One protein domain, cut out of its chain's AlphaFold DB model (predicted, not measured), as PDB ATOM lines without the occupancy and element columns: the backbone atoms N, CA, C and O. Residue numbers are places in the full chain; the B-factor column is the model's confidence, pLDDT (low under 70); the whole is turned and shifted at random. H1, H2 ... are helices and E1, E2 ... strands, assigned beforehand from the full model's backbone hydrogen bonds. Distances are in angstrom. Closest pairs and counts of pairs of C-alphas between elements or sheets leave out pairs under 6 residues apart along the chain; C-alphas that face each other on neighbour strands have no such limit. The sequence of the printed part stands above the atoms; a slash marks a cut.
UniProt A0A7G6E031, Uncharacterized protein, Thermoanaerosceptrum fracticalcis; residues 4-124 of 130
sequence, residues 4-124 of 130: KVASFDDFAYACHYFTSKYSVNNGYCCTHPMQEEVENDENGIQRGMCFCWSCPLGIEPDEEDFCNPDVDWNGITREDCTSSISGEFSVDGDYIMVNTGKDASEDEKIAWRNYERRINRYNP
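What this domain is: This is residues 4 to 124 of the 130 residues of an uncharacterized protein of Thermoanaerosceptrum fracticalcis (UniProt A0A7G6E031). A small core, made of the two-strand ribbon E1 E6 with the short helix H1 and the long helix H4 packed on it, has two separate hairpins away from it in different directions. E2 and E3, with the short helix H2 close by, make one hairpin; E4 and E5, entered directly from the short helix H3, make the other, and a long loop, residues 50 to 77, leads from E3 to H3. The printed part has 121 residues, with four named helices and six named strands in the order E1 H1 H2 E2 E3 H3 E4 E5 E6 H4, and the strands form three antiparallel two-strand sheets. The class is mixed, helices and strands, with under half of the residues, 53, in named elements. The whole is compact, with a radius of gyration of the C-alphas of 15.2 A and spans of 45 by 41 by 30 A.

How they stand to each other: Start at E1, residues 4 to 7, whose antiparallel neighbour is E6, residues 95 to 99; N 6 and O 96 are 2.9 A apart, within hydrogen-bond range. H1, residues 8 to 14, follows E1 by a tight link, and its closest C-alpha pair with E6 is Phe 8 and Tyr 95, 4.6 A. Next look at H2, residues 24 to 27, and the hairpin of E2, residues 38 to 40, and E3, residues 46 to 49, where N 47 and O 39 are 2.8 A apart; the closest C-alphas of H2 and E3 are those of Asn 25 and Met 49, 5.8 A. Residues 29 to 30 pair antiparallel with residues 48 to 49 of E3 and with residues 18 to 19. Farther on, H3, residues 78 to 81, runs by a tight link into the hairpin of E4, residues 82 to 85, and E5, residues 88 to 91, with N 83 and O 90 at 3.0 A. Last comes H4, residues 106 to 119, which touches H1 about perpendicular at 82 degrees, closest at the C-alphas of Ala 14 and Tyr 115, 5.2 A. Its closest C-alpha pair with E6 is Glu 108 and Asn 99, 6.5 A. E2 and E4 are apart. Every O i to N i+4 pair is within hydrogen-bond range in H1 and H4; H2 and H3 are too short for one.

Where its parts are: Find C-alpha 4 at (257.722, 301.050, 234.103), where E1 begins. E6 starts at C-alpha 95, (259.526, 294.144, 241.526), and spans 13.5 A. H4 spans 20.1 A and ends at C-alpha 119, (254.301, 288.361, 229.705).

The domain as a whole: The C-alphas farthest apart, of Asn 43 and Pro 69, are 46.6 A from each other. The printed part has no cut, and the link E3 to H3 is long, with 28 residues. The mean pLDDT of the printed part is 91.6; it is under 70 at residues 84 to 90.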
ATOM      1  N   LYS A   4     258.736 302.101 234.085       96.31
ATOM      2  CA  LYS A   4     257.722 301.050 234.103       96.31
ATOM      3  C   LYS A   4     258.086 299.970 235.099       96.31
ATOM      4  O   LYS A   4     259.253 299.588 235.184       96.31
ATOM      5  N   VAL A   5     257.083 299.486 235.820       95.44
ATOM      6  CA  VAL A   5     257.248 298.428 236.819       95.44
ATOM      7  C   VAL A   5     257.012 297.060 236.183       95.44
ATOM      8  O   VAL A   5     256.091 296.868 235.382       95.44
ATOM      9  N   ALA A   6     257.854 296.100 236.549       95.44
ATOM     10  CA  ALA A   6     257.739 294.699 236.177       95.44
ATOM     11  C   ALA A   6     257.889 293.799 237.407       95.44
ATOM     12  O   ALA A   6     258.655 294.112 238.316       95.44
ATOM     13  N   SER A   7     257.220 292.641 237.388       94.38
ATOM     14  CA  SER A   7     257.601 291.520 238.257       94.38
ATOM     15  C   SER A   7     259.052 291.140 237.966       94.38
ATOM     16  O   SER A   7     259.414 290.888 236.810       94.38
ATOM     17  N   PHE A   8     259.877 291.105 239.009       95.44
ATOM     18  CA  PHE A   8     261.305 290.859 238.905       95.44
ATOM     19  C   PHE A   8     261.599 289.462 238.367       95.44
ATOM     20  O   PHE A   8     262.464 289.326 237.510       95.44
ATOM     21  N   ASP A   9     260.843 288.441 238.772       94.00
ATOM     22  CA  ASP A   9     261.023 287.080 238.260       94.00
ATOM     23  C   ASP A   9     260.804 287.008 236.745       94.00
ATOM     24  O   ASP A   9     261.653 286.513 235.996       94.00
ATOM     25  N   ASP A  10     259.680 287.534 236.256       95.56
ATOM     26  CA  ASP A  10     259.411 287.539 234.820       95.56
ATOM     27  C   ASP A  10     260.412 288.414 234.055       95.56
ATOM     28  O   ASP A  10     260.840 288.039 232.958       95.56
ATOM     29  N   PHE A  11     260.836 289.539 234.632       97.31
ATOM     30  CA  PHE A  11     261.880 290.381 234.055       97.31
ATOM     31  C   PHE A  11     263.223 289.646 233.969       97.31
ATOM     32  O   PHE A  11     263.821 289.581 232.892       97.31
ATOM     33  N   ALA A  12     263.671 289.025 235.062       97.19
ATOM     34  CA  ALA A  12     264.918 288.277 235.148       97.19
ATOM     35  C   ALA A  12     264.946 287.149 234.115       97.19
ATOM     36  O   ALA A  12     265.855 287.093 233.292       97.19
ATOM     37  N   TYR A  13     263.905 286.316 234.046       96.44
ATOM     38  CA  TYR A  13     263.858 285.223 233.071       96.44
ATOM     39  C   TYR A  13     263.750 285.675 231.605       96.44
ATOM     40  O   TYR A  13     263.981 284.865 230.702       96.44
ATOM     41  N   ALA A  14     263.342 286.917 231.339       97.38
ATOM     42  CA  ALA A  14     263.344 287.503 229.998       97.38
ATOM     43  C   ALA A  14     264.657 288.235 229.662       97.38
ATOM     44  O   ALA A  14     264.954 288.486 228.488       97.38
ATOM     45  N   CYS A  15     265.432 288.608 230.679       98.25
ATOM     46  CA  CYS A  15     266.618 289.432 230.533       98.25
ATOM     47  C   CYS A  15     267.706 288.704 229.734       98.25
ATOM     48  O   CYS A  15     268.031 287.543 229.971       98.25
ATOM     49  N   HIS A  16     268.324 289.418 228.793       97.50
ATOM     50  CA  HIS A  16     269.363 288.868 227.923       97.50
ATOM     51  C   HIS A  16     270.712 288.649 228.633       97.50
ATOM     52  O   HIS A  16     271.582 287.979 228.079       97.50
ATOM     53  N   TYR A  17     270.871 289.164 229.857       98.25
ATOM     54  CA  TYR A  17     272.029 288.909 230.719       98.25
ATOM     55  C   TYR A  17     271.789 287.832 231.782       98.25
ATOM     56  O   TYR A  17     272.751 287.417 232.439       98.25
ATOM     57  N   PHE A  18     270.547 287.379 231.969       98.12
ATOM     58  CA  PHE A  18     270.229 286.336 232.938       98.12
ATOM     59  C   PHE A  18     270.842 284.998 232.524       98.12
ATOM     60  O   PHE A  18     270.823 284.604 231.354       98.12
ATOM     61  N   THR A  19     271.377 284.260 233.495       96.94
ATOM     62  CA  THR A  19     271.827 282.889 233.269       96.94
ATOM     63  C   THR A  19     271.622 282.024 234.502       96.94
ATOM     64  O   THR A  19     271.906 282.437 235.618       96.94
ATOM     65  N   SER A  20     271.207 280.780 234.275       96.12
ATOM     66  CA  SER A  20     271.093 279.745 235.306       96.12
ATOM     67  C   SER A  20     272.189 278.685 235.214       96.12
ATOM     68  O   SER A  20     272.019 277.546 235.646       96.12
ATOM     69  N   LYS A  21     273.310 279.027 234.569       95.38
ATOM     70  CA  LYS A  21     274.418 278.096 234.321       95.38
ATOM     71  C   LYS A  21     275.247 277.798 235.575       95.38
ATOM     72  O   LYS A  21     275.905 276.761 235.622       95.38
ATOM     73  N   TYR A  22     275.254 278.706 236.545       94.56
ATOM     74  CA  TYR A  22     276.085 278.626 237.746       94.56
ATOM     75  C   TYR A  22     275.196 278.500 238.982       94.56
ATOM     76  O   TYR A  22     274.063 278.960 238.962       94.56
ATOM     77  N   SER A  23     275.702 277.885 240.049       92.50
ATOM     78  CA  SER A  23     274.963 277.688 241.306       92.50
ATOM     79  C   SER A  23     274.921 278.926 242.207       92.50
ATOM     80  O   SER A  23     274.155 278.940 243.170       92.50
ATOM     81  N   VAL A  24     275.718 279.955 241.895       93.44
ATOM     82  CA  VAL A  24     275.719 281.246 242.597       93.44
ATOM     83  C   VAL A  24     274.304 281.821 242.628       93.44
ATOM     84  O   VAL A  24     273.560 281.716 241.647       93.44
ATOM     85  N   ASN A  25     273.930 282.398 243.771       94.75
ATOM     86  CA  ASN A  25     272.595 282.944 244.005       94.75
ATOM     87  C   ASN A  25     271.466 281.963 243.626       94.75
ATOM     88  O   ASN A  25     270.534 282.305 242.904       94.75
ATOM     89  N   ASN A  26     271.585 280.696 244.036       93.44
ATOM     90  CA  ASN A  26     270.600 279.645 243.746       93.44
ATOM     91  C   ASN A  26     270.275 279.467 242.248       93.44
ATOM     92  O   ASN A  26     269.188 279.014 241.895       93.44
ATOM     93  N   GLY A  27     271.204 279.817 241.352       94.50
ATOM     94  CA  GLY A  27     270.972 279.760 239.908       94.50
ATOM     95  C   GLY A  27     270.439 281.048 239.285       94.50
ATOM     96  O   GLY A  27     270.234 281.076 238.077       94.50
ATOM     97  N   TYR A  28     270.237 282.119 240.049       95.56
ATOM     98  CA  TYR A  28     269.884 283.437 239.520       95.56
ATOM     99  C   TYR A  28     271.150 284.268 239.306       95.56
ATOM    100  O   TYR A  28     271.495 285.142 240.104       95.56
ATOM    101  N   CYS A  29     271.881 283.988 238.228       97.38
ATOM    102  CA  CYS A  29     273.099 284.723 237.897       97.38
ATOM    103  C   CYS A  29     272.854 285.799 236.834       97.38
ATOM    104  O   CYS A  29     271.953 285.707 235.998       97.38
ATOM    105  N   CYS A  30     273.726 286.800 236.835       97.88
ATOM    106  CA  CYS A  30     273.736 287.907 235.892       97.88
ATOM    107  C   CYS A  30     275.107 288.013 235.214       97.88
ATOM    108  O   CYS A  30     276.152 287.908 235.856       97.88
ATOM    109  N   THR A  31     275.097 288.221 233.900       97.69
ATOM    110  CA  THR A  31     276.303 288.426 233.076       97.69
ATOM    111  C   THR A  31     276.499 289.879 232.648       97.69
ATOM    112  O   THR A  31     277.411 290.161 231.871       97.69
ATOM    113  N   HIS A  32     275.669 290.802 233.147       97.94
ATOM    114  CA  HIS A  32     275.801 292.222 232.843       97.94
ATOM    115  C   HIS A  32     277.172 292.732 233.332       97.94
ATOM    116  O   HIS A  32     277.497 292.527 234.503       97.94
ATOM    117  N   PRO A  33     277.979 293.412 232.492       96.62
ATOM    118  CA  PRO A  33     279.331 293.847 232.865       96.62
ATOM    119  C   PRO A  33     279.402 294.790 234.071       96.62
ATOM    120  O   PRO A  33     280.433 294.866 234.726       96.62
ATOM    121  N   MET A  34     278.316 295.521 234.334       97.19
ATOM    122  CA  MET A  34     278.184 296.437 235.474       97.19
ATOM    123  C   MET A  34     277.521 295.805 236.710       97.19
ATOM    124  O   MET A  34     277.171 296.542 237.619       97.19
ATOM    125  N   GLN A  35     277.287 294.486 236.751       97.44
ATOM    126  CA  GLN A  35     276.808 293.858 237.988       97.44
ATOM    127  C   GLN A  35     277.956 293.791 239.004       97.44
ATOM    128  O   GLN A  35     278.960 293.118 238.767       97.44
ATOM    129  N   GLU A  36     277.787 294.479 240.127       96.75
ATOM    130  CA  GLU A  36     278.769 294.582 241.207       96.75
ATOM    131  C   GLU A  36     278.554 293.531 242.305       96.75
ATOM    132  O   GLU A  36     279.518 293.103 242.939       96.75
ATOM    133  N   GLU A  37     277.317 293.056 242.488       97.25
ATOM    134  CA  GLU A  37     277.001 291.966 243.411       97.25
ATOM    135  C   GLU A  37     277.502 290.641 242.831       97.25
ATOM    136  O   GLU A  37     276.875 290.059 241.941       97.25
ATOM    137  N   VAL A  38     278.661 290.176 243.303       97.31
ATOM    138  CA  VAL A  38     279.356 288.996 242.771       97.31
ATOM    139  C   VAL A  38     279.726 287.985 243.856       97.31
ATOM    140  O   VAL A  38     280.120 288.347 244.962       97.31
ATOM    141  N   GLU A  39     279.696 286.700 243.504       96.88
ATOM    142  CA  GLU A  39     280.187 285.599 244.342       96.88
ATOM    143  C   GLU A  39     281.073 284.653 243.516       96.88
ATOM    144  O   GLU A  39     280.943 284.562 242.293       96.88
ATOM    145  N   ASN A  40     282.000 283.949 244.168       96.69
ATOM    146  CA  ASN A  40     282.799 282.918 243.511       96.69
ATOM    147  C   ASN A  40     281.969 281.647 243.292       96.69
ATOM    148  O   ASN A  40     281.381 281.119 244.231       96.69
ATOM    149  N   ASP A  41     281.985 281.113 242.070       94.75
ATOM    150  CA  ASP A  41     281.449 279.781 241.793       94.75
ATOM    151  C   ASP A  41     282.335 278.661 242.377       94.75
ATOM    152  O   ASP A  41     283.401 278.898 242.951       94.75
ATOM    153  N   GLU A  42     281.911 277.407 242.201       92.88
ATOM    154  CA  GLU A  42     282.637 276.211 242.663       92.88
ATOM    155  C   GLU A  42     284.072 276.081 242.112       92.88
ATOM    156  O   GLU A  42     284.887 275.349 242.674       92.88
ATOM    157  N   ASN A  43     284.399 276.801 241.034       94.44
ATOM    158  CA  ASN A  43     285.725 276.839 240.419       94.44
ATOM    159  C   ASN A  43     286.525 278.090 240.829       94.44
ATOM    160  O   ASN A  43     287.613 278.322 240.298       94.44
ATOM    161  N   GLY A  44     286.004 278.905 241.751       95.31
ATOM    162  CA  GLY A  44     286.630 280.142 242.214       95.31
ATOM    163  C   GLY A  44     286.504 281.316 241.237       95.31
ATOM    164  O   GLY A  44     287.269 282.271 241.355       95.31
ATOM    165  N   ILE A  45     285.596 281.253 240.256       95.81
ATOM    166  CA  ILE A  45     285.385 282.331 239.279       95.81
ATOM    167  C   ILE A  45     284.250 283.237 239.758       95.81
ATOM    168  O   ILE A  45     283.159 282.748 240.037       95.81
ATOM    169  N   GLN A  46     284.474 284.554 239.785       96.50
ATOM    170  CA  GLN A  46     283.434 285.529 240.126       96.50
ATOM    171  C   GLN A  46     282.281 285.512 239.111       96.50
ATOM    172  O   GLN A  46     282.496 285.581 237.895       96.50
ATOM    173  N   ARG A  47     281.052 285.437 239.622       97.19
ATOM    174  CA  ARG A  47     279.791 285.485 238.873       97.19
ATOM    175  C   ARG A  47     278.890 286.554 239.471       97.19
ATOM    176  O   ARG A  47     278.785 286.632 240.689       97.19
ATOM    177  N   GLY A  48     278.226 287.333 238.622       98.00
ATOM    178  CA  GLY A  48     277.220 288.296 239.061       98.00
ATOM    179  C   GLY A  48     275.959 287.604 239.567       98.00
ATOM    180  O   GLY A  48     275.532 286.591 239.008       98.00
ATOM    181  N   MET A  49     275.349 288.176 240.597       97.50
ATOM    182  CA  MET A  49     274.080 287.755 241.181       97.50
ATOM    183  C   MET A  49     272.943 288.592 240.593       97.50
ATOM    184  O   MET A  49     273.090 289.791 240.369       97.50
ATOM    185  N   CYS A  50     271.818 287.968 240.261       97.06
ATOM    186  CA  CYS A  50     270.642 288.666 239.750       97.06
ATOM    187  C   CYS A  50     269.717 289.036 240.915       97.06
ATOM    188  O   CYS A  50     269.055 288.163 241.469       97.06
ATOM    189  N   PHE A  51     269.679 290.326 241.252       95.44
ATOM    190  CA  PHE A  51     268.797 290.907 242.263       95.44
ATOM    191  C   PHE A  51     268.160 292.195 241.739       95.44
ATOM    192  O   PHE A  51     268.757 292.871 240.899       95.44
ATOM    193  N   CYS A  52     266.968 292.534 242.225       93.44
ATOM    194  CA  CYS A  52     266.265 293.766 241.858       93.44
ATOM    195  C   CYS A  52     266.985 295.012 242.401       93.44
ATOM    196  O   CYS A  52     267.165 295.972 241.656       93.44
ATOM    197  N   TRP A  53     267.510 294.955 243.630       92.31
ATOM    198  CA  TRP A  53     268.209 296.064 244.301       92.31
ATOM    199  C   TRP A  53     269.608 296.380 243.750       92.31
ATOM    200  O   TRP A  53     270.174 297.422 244.069       92.31
ATOM    201  N   SER A  54     270.191 295.494 242.937       95.12
ATOM    202  CA  SER A  54     271.512 295.697 242.320       95.12
ATOM    203  C   SER A  54     271.505 295.542 240.801       95.12
ATOM    204  O   SER A  54     272.562 295.450 240.175       95.12
ATOM    205  N   CYS A  55     270.324 295.462 240.183       97.31
ATOM    206  CA  CYS A  55     270.217 295.275 238.744       97.31
ATOM    207  C   CYS A  55     270.793 296.494 238.004       97.31
ATOM    208  O   CYS A  55     270.339 297.605 238.229       97.31
ATOM    209  N   PRO A  56     271.715 296.332 237.041       97.81
ATOM    210  CA  PRO A  56     272.190 297.480 236.261       97.81
ATOM    211  C   PRO A  56     271.165 298.048 235.264       97.81
ATOM    212  O   PRO A  56     271.422 299.084 234.661       97.81
ATOM    213  N   LEU A  57     270.045 297.348 235.037       97.88
ATOM    214  CA  LEU A  57     269.017 297.704 234.046       97.88
ATOM    215  C   LEU A  57     267.743 298.284 234.669       97.88
ATOM    216  O   LEU A  57     266.738 298.448 233.981       97.88
ATOM    217  N   GLY A  58     267.749 298.536 235.971       96.19
ATOM    218  CA  GLY A  58     266.600 299.071 236.676       96.19
ATOM    219  C   GLY A  58     266.914 299.292 238.141       96.19
ATOM    220  O   GLY A  58     268.030 299.066 238.590       96.19
ATOM    221  N   ILE A  59     265.922 299.747 238.882       94.81
ATOM    222  CA  ILE A  59     266.033 299.997 240.316       94.81
ATOM    223  C   ILE A  59     264.889 299.296 241.035       94.81
ATOM    224  O   ILE A  59     263.817 299.098 240.462       94.81
ATOM    225  N   GLU A  60     265.124 298.887 242.274       93.56
ATOM    226  CA  GLU A  60     264.050 298.404 243.136       93.56
ATOM    227  C   GLU A  60     263.088 299.571 243.436       93.56
ATOM    228  O   GLU A  60     263.568 300.654 243.778       93.56
ATOM    229  N   PRO A  61     261.766 299.391 243.255       91.50
ATOM    230  CA  PRO A  61     260.786 300.400 243.637       91.50
ATOM    231  C   PRO A  61     260.748 300.588 245.156       91.50
ATOM    232  O   PRO A  61     260.869 299.621 245.907       91.50
ATOM    233  N   ASP A  62     260.482 301.812 245.605       89.69
ATOM    234  CA  ASP A  62     260.255 302.125 247.015       89.69
ATOM    235  C   ASP A  62     258.839 302.675 247.290       89.69
ATOM    236  O   ASP A  62     257.955 302.704 246.430       89.69
ATOM    237  N   GLU A  63     258.567 303.056 248.544       86.25
ATOM    238  CA  GLU A  63     257.249 303.576 248.921       86.25
ATOM    239  C   GLU A  63     256.909 304.938 248.292       86.25
ATOM    240  O   GLU A  63     255.724 305.260 248.129       86.25
ATOM    241  N   GLU A  64     257.913 305.759 247.979       88.94
ATOM    242  CA  GLU A  64     257.723 307.091 247.405       88.94
ATOM    243  C   GLU A  64     257.309 306.997 245.927       88.94
ATOM    244  O   GLU A  64     256.514 307.820 245.451       88.94
ATOM    245  N   ASP A  65     257.732 305.939 245.230       91.81
ATOM    246  CA  ASP A  65     257.411 305.693 243.821       91.81
ATOM    247  C   ASP A  65     255.909 305.514 243.548       91.81
ATOM    248  O   ASP A  65     255.428 305.847 242.460       91.81
ATOM    249  N   PHE A  66     255.112 305.078 244.532       87.56
ATOM    250  CA  PHE A  66     253.649 304.979 244.374       87.56
ATOM    251  C   PHE A  66     252.978 306.336 244.145       87.56
ATOM    252  O   PHE A  66     251.860 306.404 243.631       87.56
ATOM    253  N   CYS A  67     253.633 307.421 244.555       89.62
ATOM    254  CA  CYS A  67     253.137 308.780 244.368       89.62
ATOM    255  C   CYS A  67     253.767 309.473 243.150       89.62
ATOM    256  O   CYS A  67     253.431 310.628 242.870       89.62
ATOM    257  N   ASN A  68     254.668 308.799 242.430       92.00
ATOM    258  CA  ASN A  68     255.403 309.369 241.313       92.00
ATOM    259  C   ASN A  68     254.607 309.240 239.995       92.00
ATOM    260  O   ASN A  68     254.426 308.133 239.490       92.00
ATOM    261  N   PRO A  69     254.152 310.354 239.385       91.56
ATOM    262  CA  PRO A  69     253.356 310.308 238.156       91.56
ATOM    263  C   PRO A  69     254.151 309.881 236.911       91.56
ATOM    264  O   PRO A  69     253.540 309.613 235.878       91.56
ATOM    265  N   ASP A  70     255.487 309.842 236.979       93.69
ATOM    266  CA  ASP A  70     256.345 309.354 235.891       93.69
ATOM    267  C   ASP A  70     256.546 307.822 235.926       93.69
ATOM    268  O   ASP A  70     257.238 307.281 235.053       93.69
ATOM    269  N   VAL A  71     255.960 307.128 236.913       94.56
ATOM    270  CA  VAL A  71     256.010 305.667 237.067       94.56
ATOM    271  C   VAL A  71     254.691 305.052 236.602       94.56
ATOM    272  O   VAL A  71     253.631 305.249 237.196       94.56
ATOM    273  N   ASP A  72     254.761 304.275 235.527       94.62
ATOM    274  CA  ASP A  72     253.676 303.415 235.071       94.62
ATOM    275  C   ASP A  72     253.810 302.043 235.740       94.62
ATOM    276  O   ASP A  72     254.674 301.226 235.410       94.62
ATOM    277  N   TRP A  73     252.924 301.794 236.699       92.44
ATOM    278  CA  TRP A  73     252.885 300.554 237.467       92.44
ATOM    279  C   TRP A  73     252.390 299.348 236.657       92.44
ATOM    280  O   TRP A  73     252.331 298.244 237.186       92.44
ATOM    281  N   ASN A  74     252.042 299.516 235.375       88.75
ATOM    282  CA  ASN A  74     251.692 298.420 234.468       88.75
ATOM    283  C   ASN A  74     250.569 297.508 235.014       88.75
ATOM    284  O   ASN A  74     250.567 296.293 234.826       88.75
ATOM    285  N   GLY A  75     249.614 298.109 235.730       87.69
ATOM    286  CA  GLY A  75     248.500 297.410 236.375       87.69
ATOM    287  C   GLY A  75     248.827 296.741 237.716       87.69
ATOM    288  O   GLY A  75     247.913 296.188 238.322       87.69
ATOM    289  N   ILE A  76     250.075 296.809 238.182       87.62
ATOM    290  CA  ILE A  76     250.504 296.342 239.503       87.62
ATOM    291  C   ILE A  76     250.029 297.346 240.559       87.62
ATOM    292  O   ILE A  76     250.147 298.561 240.383       87.62
ATOM    293  N   THR A  77     249.447 296.848 241.646       86.19
ATOM    294  CA  THR A  77     248.914 297.683 242.728       86.19
ATOM    295  C   THR A  77     249.885 297.785 243.899       86.19
ATOM    296  O   THR A  77     250.815 296.992 244.038       86.19
ATOM    297  N   ARG A  78     249.657 298.754 244.792       85.19
ATOM    298  CA  ARG A  78     250.441 298.873 246.030       85.19
ATOM    299  C   ARG A  78     250.312 297.628 246.895       85.19
ATOM    300  O   ARG A  78     251.278 297.209 247.521       85.19
ATOM    301  N   GLU A  79     249.132 297.030 246.912       83.69
ATOM    302  CA  GLU A  79     248.846 295.801 247.638       83.69
ATOM    303  C   GLU A  79     249.597 294.593 247.057       83.69
ATOM    304  O   GLU A  79     249.981 293.714 247.821       83.69
ATOM    305  N   ASP A  80     249.854 294.566 245.743       83.06
ATOM    306  CA  ASP A  80     250.653 293.508 245.102       83.06
ATOM    307  C   ASP A  80     252.149 293.628 245.430       83.06
ATOM    308  O   ASP A  80     252.871 292.632 245.410       83.06
ATOM    309  N   CYS A  81     252.612 294.851 245.701       77.94
ATOM    310  CA  CYS A  81     254.017 295.176 245.934       77.94
ATOM    311  C   CYS A  81     254.396 295.327 247.398       77.94
ATOM    312  O   CYS A  81     255.572 295.526 247.666       77.94
ATOM    313  N   THR A  82     253.455 295.307 248.341       78.88
ATOM    314  CA  THR A  82     253.771 295.547 249.752       78.88
ATOM    315  C   THR A  82     253.443 294.342 250.609       78.88
ATOM    316  O   THR A  82     252.344 293.791 250.559       78.88
ATOM    317  N   SER A  83     254.391 293.963 251.456       74.94
ATOM    318  CA  SER A  83     254.139 293.030 252.545       74.94
ATOM    319  C   SER A  83     254.032 293.806 253.855       74.94
ATOM    320  O   SER A  83     254.727 294.797 254.083       74.94
ATOM    321  N   SER A  84     253.106 293.389 254.721       67.31
ATOM    322  CA  SER A  84     253.015 293.916 256.080       67.31
ATOM    323  C   SER A  84     253.685 292.935 257.034       67.31
ATOM    324  O   SER A  84     253.094 291.907 257.388       67.31
ATOM    325  N   ILE A  85     254.894 293.247 257.487       60.78
ATOM    326  CA  ILE A  85     255.542 292.511 258.575       60.78
ATOM    327  C   ILE A  85     255.435 293.382 259.823       60.78
ATOM    328  O   ILE A  85     255.846 294.536 259.845       60.78
ATOM    329  N   SER A  86     254.825 292.852 260.887       55.16
ATOM    330  CA  SER A  86     254.647 293.568 262.166       55.16
ATOM    331  C   SER A  86     253.929 294.934 262.094       55.16
ATOM    332  O   SER A  86     254.015 295.716 263.036       55.16
ATOM    333  N   GLY A  87     253.156 295.195 261.034       59.25
ATOM    334  CA  GLY A  87     252.420 296.454 260.849       59.25
ATOM    335  C   GLY A  87     253.227 297.572 260.180       59.25
ATOM    336  O   GLY A  87     252.683 298.657 259.990       59.25
ATOM    337  N   GLU A  88     254.478 297.300 259.802       59.25
ATOM    338  CA  GLU A  88     255.261 298.128 258.886       59.25
ATOM    339  C   GLU A  88     255.067 297.591 257.465       59.25
ATOM    340  O   GLU A  88     255.075 296.375 257.247       59.25
ATOM    341  N   PHE A  89     254.815 298.497 256.524       63.31
ATOM    342  CA  PHE A  89     254.764 298.171 255.106       63.31
ATOM    343  C   PHE A  89     256.190 298.230 254.560       63.31
ATOM    344  O   PHE A  89     256.964 299.114 254.919       63.31
ATOM    345  N   SER A  90     256.544 297.259 253.730       67.06
ATOM    346  CA  SER A  90     257.776 297.276 252.946       67.06
ATOM    347  C   SER A  90     257.444 296.857 251.531       67.06
ATOM    348  O   SER A  90     256.612 295.964 251.344       67.06
ATOM    349  N   VAL A  91     258.087 297.486 250.548       72.25
ATOM    350  CA  VAL A  91     258.032 296.981 249.179       72.25
ATOM    351  C   VAL A  91     258.710 295.614 249.162       72.25
ATOM    352  O   VAL A  91     259.817 295.460 249.672       72.25
ATOM    353  N   ASP A  92     257.988 294.607 248.685       71.25
ATOM    354  CA  ASP A  92     258.507 293.256 248.539       71.25
ATOM    355  C   ASP A  92     259.521 293.263 247.392       71.25
ATOM    356  O   ASP A  92     259.259 293.869 246.347       71.25
ATOM    357  N   GLY A  93     260.665 292.597 247.568       70.31
ATOM    358  CA  GLY A  93     261.797 292.580 246.622       70.31
ATOM    359  C   GLY A  93     261.506 291.856 245.297       70.31
ATOM    360  O   GLY A  93     262.412 291.363 244.627       70.31
ATOM    361  N   ASP A  94     260.236 291.790 244.914       86.75
ATOM    362  CA  ASP A  94     259.669 291.037 243.805       86.75
ATOM    363  C   ASP A  94     259.419 291.906 242.565       86.75
ATOM    364  O   ASP A  94     258.895 291.417 241.561       86.75
ATOM    365  N   TYR A  95     259.795 293.189 242.600       93.56
ATOM    366  CA  TYR A  95     259.526 294.144 241.526       93.56
ATOM    367  C   TYR A  95     260.758 294.960 241.140       93.56
ATOM    368  O   TYR A  95     261.688 295.147 241.919       93.56
ATOM    369  N   ILE A  96     260.766 295.441 239.899       96.00
ATOM    370  CA  ILE A  96     261.816 296.306 239.359       96.00
ATOM    371  C   ILE A  96     261.204 297.421 238.513       96.00
ATOM    372  O   ILE A  96     260.291 297.192 237.718       96.00
ATOM    373  N   MET A  97     261.738 298.626 238.673       96.31
ATOM    374  CA  MET A  97     261.473 299.788 237.837       96.31
ATOM    375  C   MET A  97     262.541 299.914 236.758       96.31
ATOM    376  O   MET A  97     263.728 300.042 237.047       96.31
ATOM    377  N   VAL A  98     262.113 299.921 235.501       97.38
ATOM    378  CA  VAL A  98     262.996 300.001 234.332       97.38
ATOM    379  C   VAL A  98     262.757 301.320 233.611       97.38
ATOM    380  O   VAL A  98     261.606 301.709 233.379       97.38
ATOM    381  N   ASN A  99     263.830 302.015 233.230       97.12
ATOM    382  CA  ASN A  99     263.704 303.221 232.426       97.12
ATOM    383  C   ASN A  99     263.279 302.844 231.000       97.12
ATOM    384  O   ASN A  99     263.973 302.127 230.285       97.12
ATOM    385  N   THR A 100     262.131 303.357 230.570       95.88
ATOM    386  CA  THR A 100     261.600 303.213 229.202       95.88
ATOM    387  C   THR A 100     261.421 304.569 228.515       95.88
ATOM    388  O   THR A 100     260.824 304.679 227.441       95.88
ATOM    389  N   GLY A 101     261.941 305.627 229.140       94.50
ATOM    390  CA  GLY A 101     261.918 306.985 228.636       94.50
ATOM    391  C   GLY A 101     262.851 307.204 227.445       94.50
ATOM    392  O   GLY A 101     263.568 306.326 226.970       94.50
ATOM    393  N   LYS A 102     262.867 308.448 226.959       93.56
ATOM    394  CA  LYS A 102     263.718 308.888 225.837       93.56
ATOM    395  C   LYS A 102     265.223 308.711 226.091       93.56
ATOM    396  O   LYS A 102     265.998 308.679 225.141       93.56
ATOM    397  N   ASP A 103     265.611 308.685 227.357       94.44
ATOM    398  CA  ASP A 103     266.970 308.591 227.880       94.44
ATOM    399  C   ASP A 103     267.360 307.168 228.292       94.44
ATOM    400  O   ASP A 103     268.510 306.957 228.664       94.44
ATOM    401  N   ALA A 104     266.446 306.199 228.166       96.62
ATOM    402  CA  ALA A 104     266.758 304.794 228.371       96.62
ATOM    403  C   ALA A 104     267.901 304.346 227.444       96.62
ATOM    404  O   ALA A 104     267.933 304.663 226.243       96.62
ATOM    405  N   SER A 105     268.826 303.585 228.012       96.81
ATOM    406  CA  SER A 105     269.876 302.875 227.297       96.81
ATOM    407  C   SER A 105     269.291 301.805 226.371       96.81
ATOM    408  O   SER A 105     268.128 301.410 226.469       96.81
ATOM    409  N   GLU A 106     270.105 301.320 225.434       97.19
ATOM    410  CA  GLU A 106     269.676 300.239 224.542       97.19
ATOM    411  C   GLU A 106     269.450 298.925 225.299       97.19
ATOM    412  O   GLU A 106     268.498 298.210 224.990       97.19
ATOM    413  N   ASP A 107     270.248 298.637 226.330       97.94
ATOM    414  CA  ASP A 107     270.084 297.417 227.125       97.94
ATOM    415  C   ASP A 107     268.788 297.451 227.948       97.94
ATOM    416  O   ASP A 107     268.063 296.453 227.973       97.94
ATOM    417  N   GLU A 108     268.427 298.601 228.533       97.94
ATOM    418  CA  GLU A 108     267.130 298.789 229.208       97.94
ATOM    419  C   GLU A 108     265.962 298.575 228.230       97.94
ATOM    420  O   GLU A 108     265.032 297.821 228.524       97.94
ATOM    421  N   LYS A 109     266.036 299.148 227.019       96.94
ATOM    422  CA  LYS A 109     265.006 298.964 225.977       96.94
ATOM    423  C   LYS A 109     264.870 297.505 225.545       96.94
ATOM    424  O   LYS A 109     263.752 297.015 225.379       96.94
ATOM    425  N   ILE A 110     265.987 296.802 225.340       97.69
ATOM    426  CA  ILE A 110     265.980 295.386 224.947       97.69
ATOM    427  C   ILE A 110     265.409 294.527 226.075       97.69
ATOM    428  O   ILE A 110     264.580 293.653 225.813       97.69
ATOM    429  N   ALA A 111     265.827 294.763 227.321       97.94
ATOM    430  CA  ALA A 111     265.317 294.029 228.471       97.94
ATOM    431  C   ALA A 111     263.809 294.239 228.647       97.94
ATOM    432  O   ALA A 111     263.075 293.256 228.771       97.94
ATOM    433  N   TRP A 112     263.333 295.484 228.536       97.31
ATOM    434  CA  TRP A 112     261.904 295.791 228.583       97.31
ATOM    435  C   TRP A 112     261.123 295.088 227.468       97.31
ATOM    436  O   TRP A 112     260.125 294.415 227.727       97.31
ATOM    437  N   ARG A 113     261.611 295.147 226.224       96.19
ATOM    438  CA  ARG A 113     260.958 294.466 225.097       96.19
ATOM    439  C   ARG A 113     260.886 292.950 225.296       96.19
ATOM    440  O   ARG A 113     259.882 292.322 224.960       96.19
ATOM    441  N   ASN A 114     261.945 292.337 225.821       97.56
ATOM    442  CA  ASN A 114     261.938 290.906 226.116       97.56
ATOM    443  C   ASN A 114     260.932 290.565 227.219       97.56
ATOM    444  O   ASN A 114     260.237 289.552 227.111       97.56
ATOM    445  N   TYR A 115     260.837 291.406 228.251       97.06
ATOM    446  CA  TYR A 115     259.842 291.265 229.306       97.06
ATOM    447  C   TYR A 115     258.419 291.323 228.738       97.06
ATOM    448  O   TYR A 115     257.654 290.379 228.938       97.06
ATOM    449  N   GLU A 116     258.090 292.338 227.931       95.44
ATOM    450  CA  GLU A 116     256.771 292.465 227.295       95.44
ATOM    451  C   GLU A 116     256.418 291.232 226.457       95.44
ATOM    452  O   GLU A 116     255.315 290.688 226.576       95.44
ATOM    453  N   ARG A 117     257.376 290.723 225.671       94.81
ATOM    454  CA  ARG A 117     257.217 289.476 224.906       94.81
ATOM    455  C   ARG A 117     256.951 288.273 225.794       94.81
ATOM    456  O   ARG A 117     256.159 287.405 225.427       94.81
ATOM    457  N   ARG A 118     257.621 288.191 226.943       94.50
ATOM    458  CA  ARG A 118     257.445 287.096 227.893       94.50
ATOM    459  C   ARG A 118     256.054 287.130 228.508       94.50
ATOM    460  O   ARG A 118     255.381 286.096 228.486       94.50
ATOM    461  N   ILE A 119     255.607 288.267 229.035       94.00
ATOM    462  CA  ILE A 119     254.301 288.361 229.705       94.00
ATOM    463  C   ILE A 119     253.141 288.240 228.709       94.00
ATOM    464  O   ILE A 119     252.133 287.606 229.007       94.00
ATOM    465  N   ASN A 120     253.326 288.704 227.469       93.75
ATOM    466  CA  ASN A 120     252.335 288.581 226.398       93.75
ATOM    467  C   ASN A 120     252.508 287.321 225.538       93.75
ATOM    468  O   ASN A 120     251.855 287.168 224.504       93.75
ATOM    469  N   ARG A 121     253.345 286.357 225.947       92.88
ATOM    470  CA  ARG A 121     253.626 285.157 225.137       92.88
ATOM    471  C   ARG A 121     252.390 284.304 224.849       92.88
ATOM    472  O   ARG A 121     252.454 283.472 223.956       92.88
ATOM    473  N   TYR A 122     251.284 284.483 225.559       92.06
ATOM    474  CA  TYR A 122     250.026 283.790 225.269       92.06
ATOM    475  C   TYR A 122     248.878 284.745 224.918       92.06
ATOM    476  O   TYR A 122     247.742 284.297 224.807       92.06
ATOM    477  N   ASN A 123     249.170 286.034 224.717       91.81
ATOM    478  CA  ASN A 123     248.200 287.044 224.313       91.81
ATOM    479  C   ASN A 123     248.221 287.199 222.774       91.81
ATOM    480  O   ASN A 123     249.191 287.746 222.241       91.81
ATOM    481  N   PRO A 124     247.213 286.685 222.044       86.69
ATOM    482  CA  PRO A 124     247.186 286.757 220.583       86.69
ATOM    483  C   PRO A 124     247.046 288.197 220.075       86.69
ATOM    484  O   PRO A 124     247.771 288.571 219.158       86.69
TER     485      PRO A 124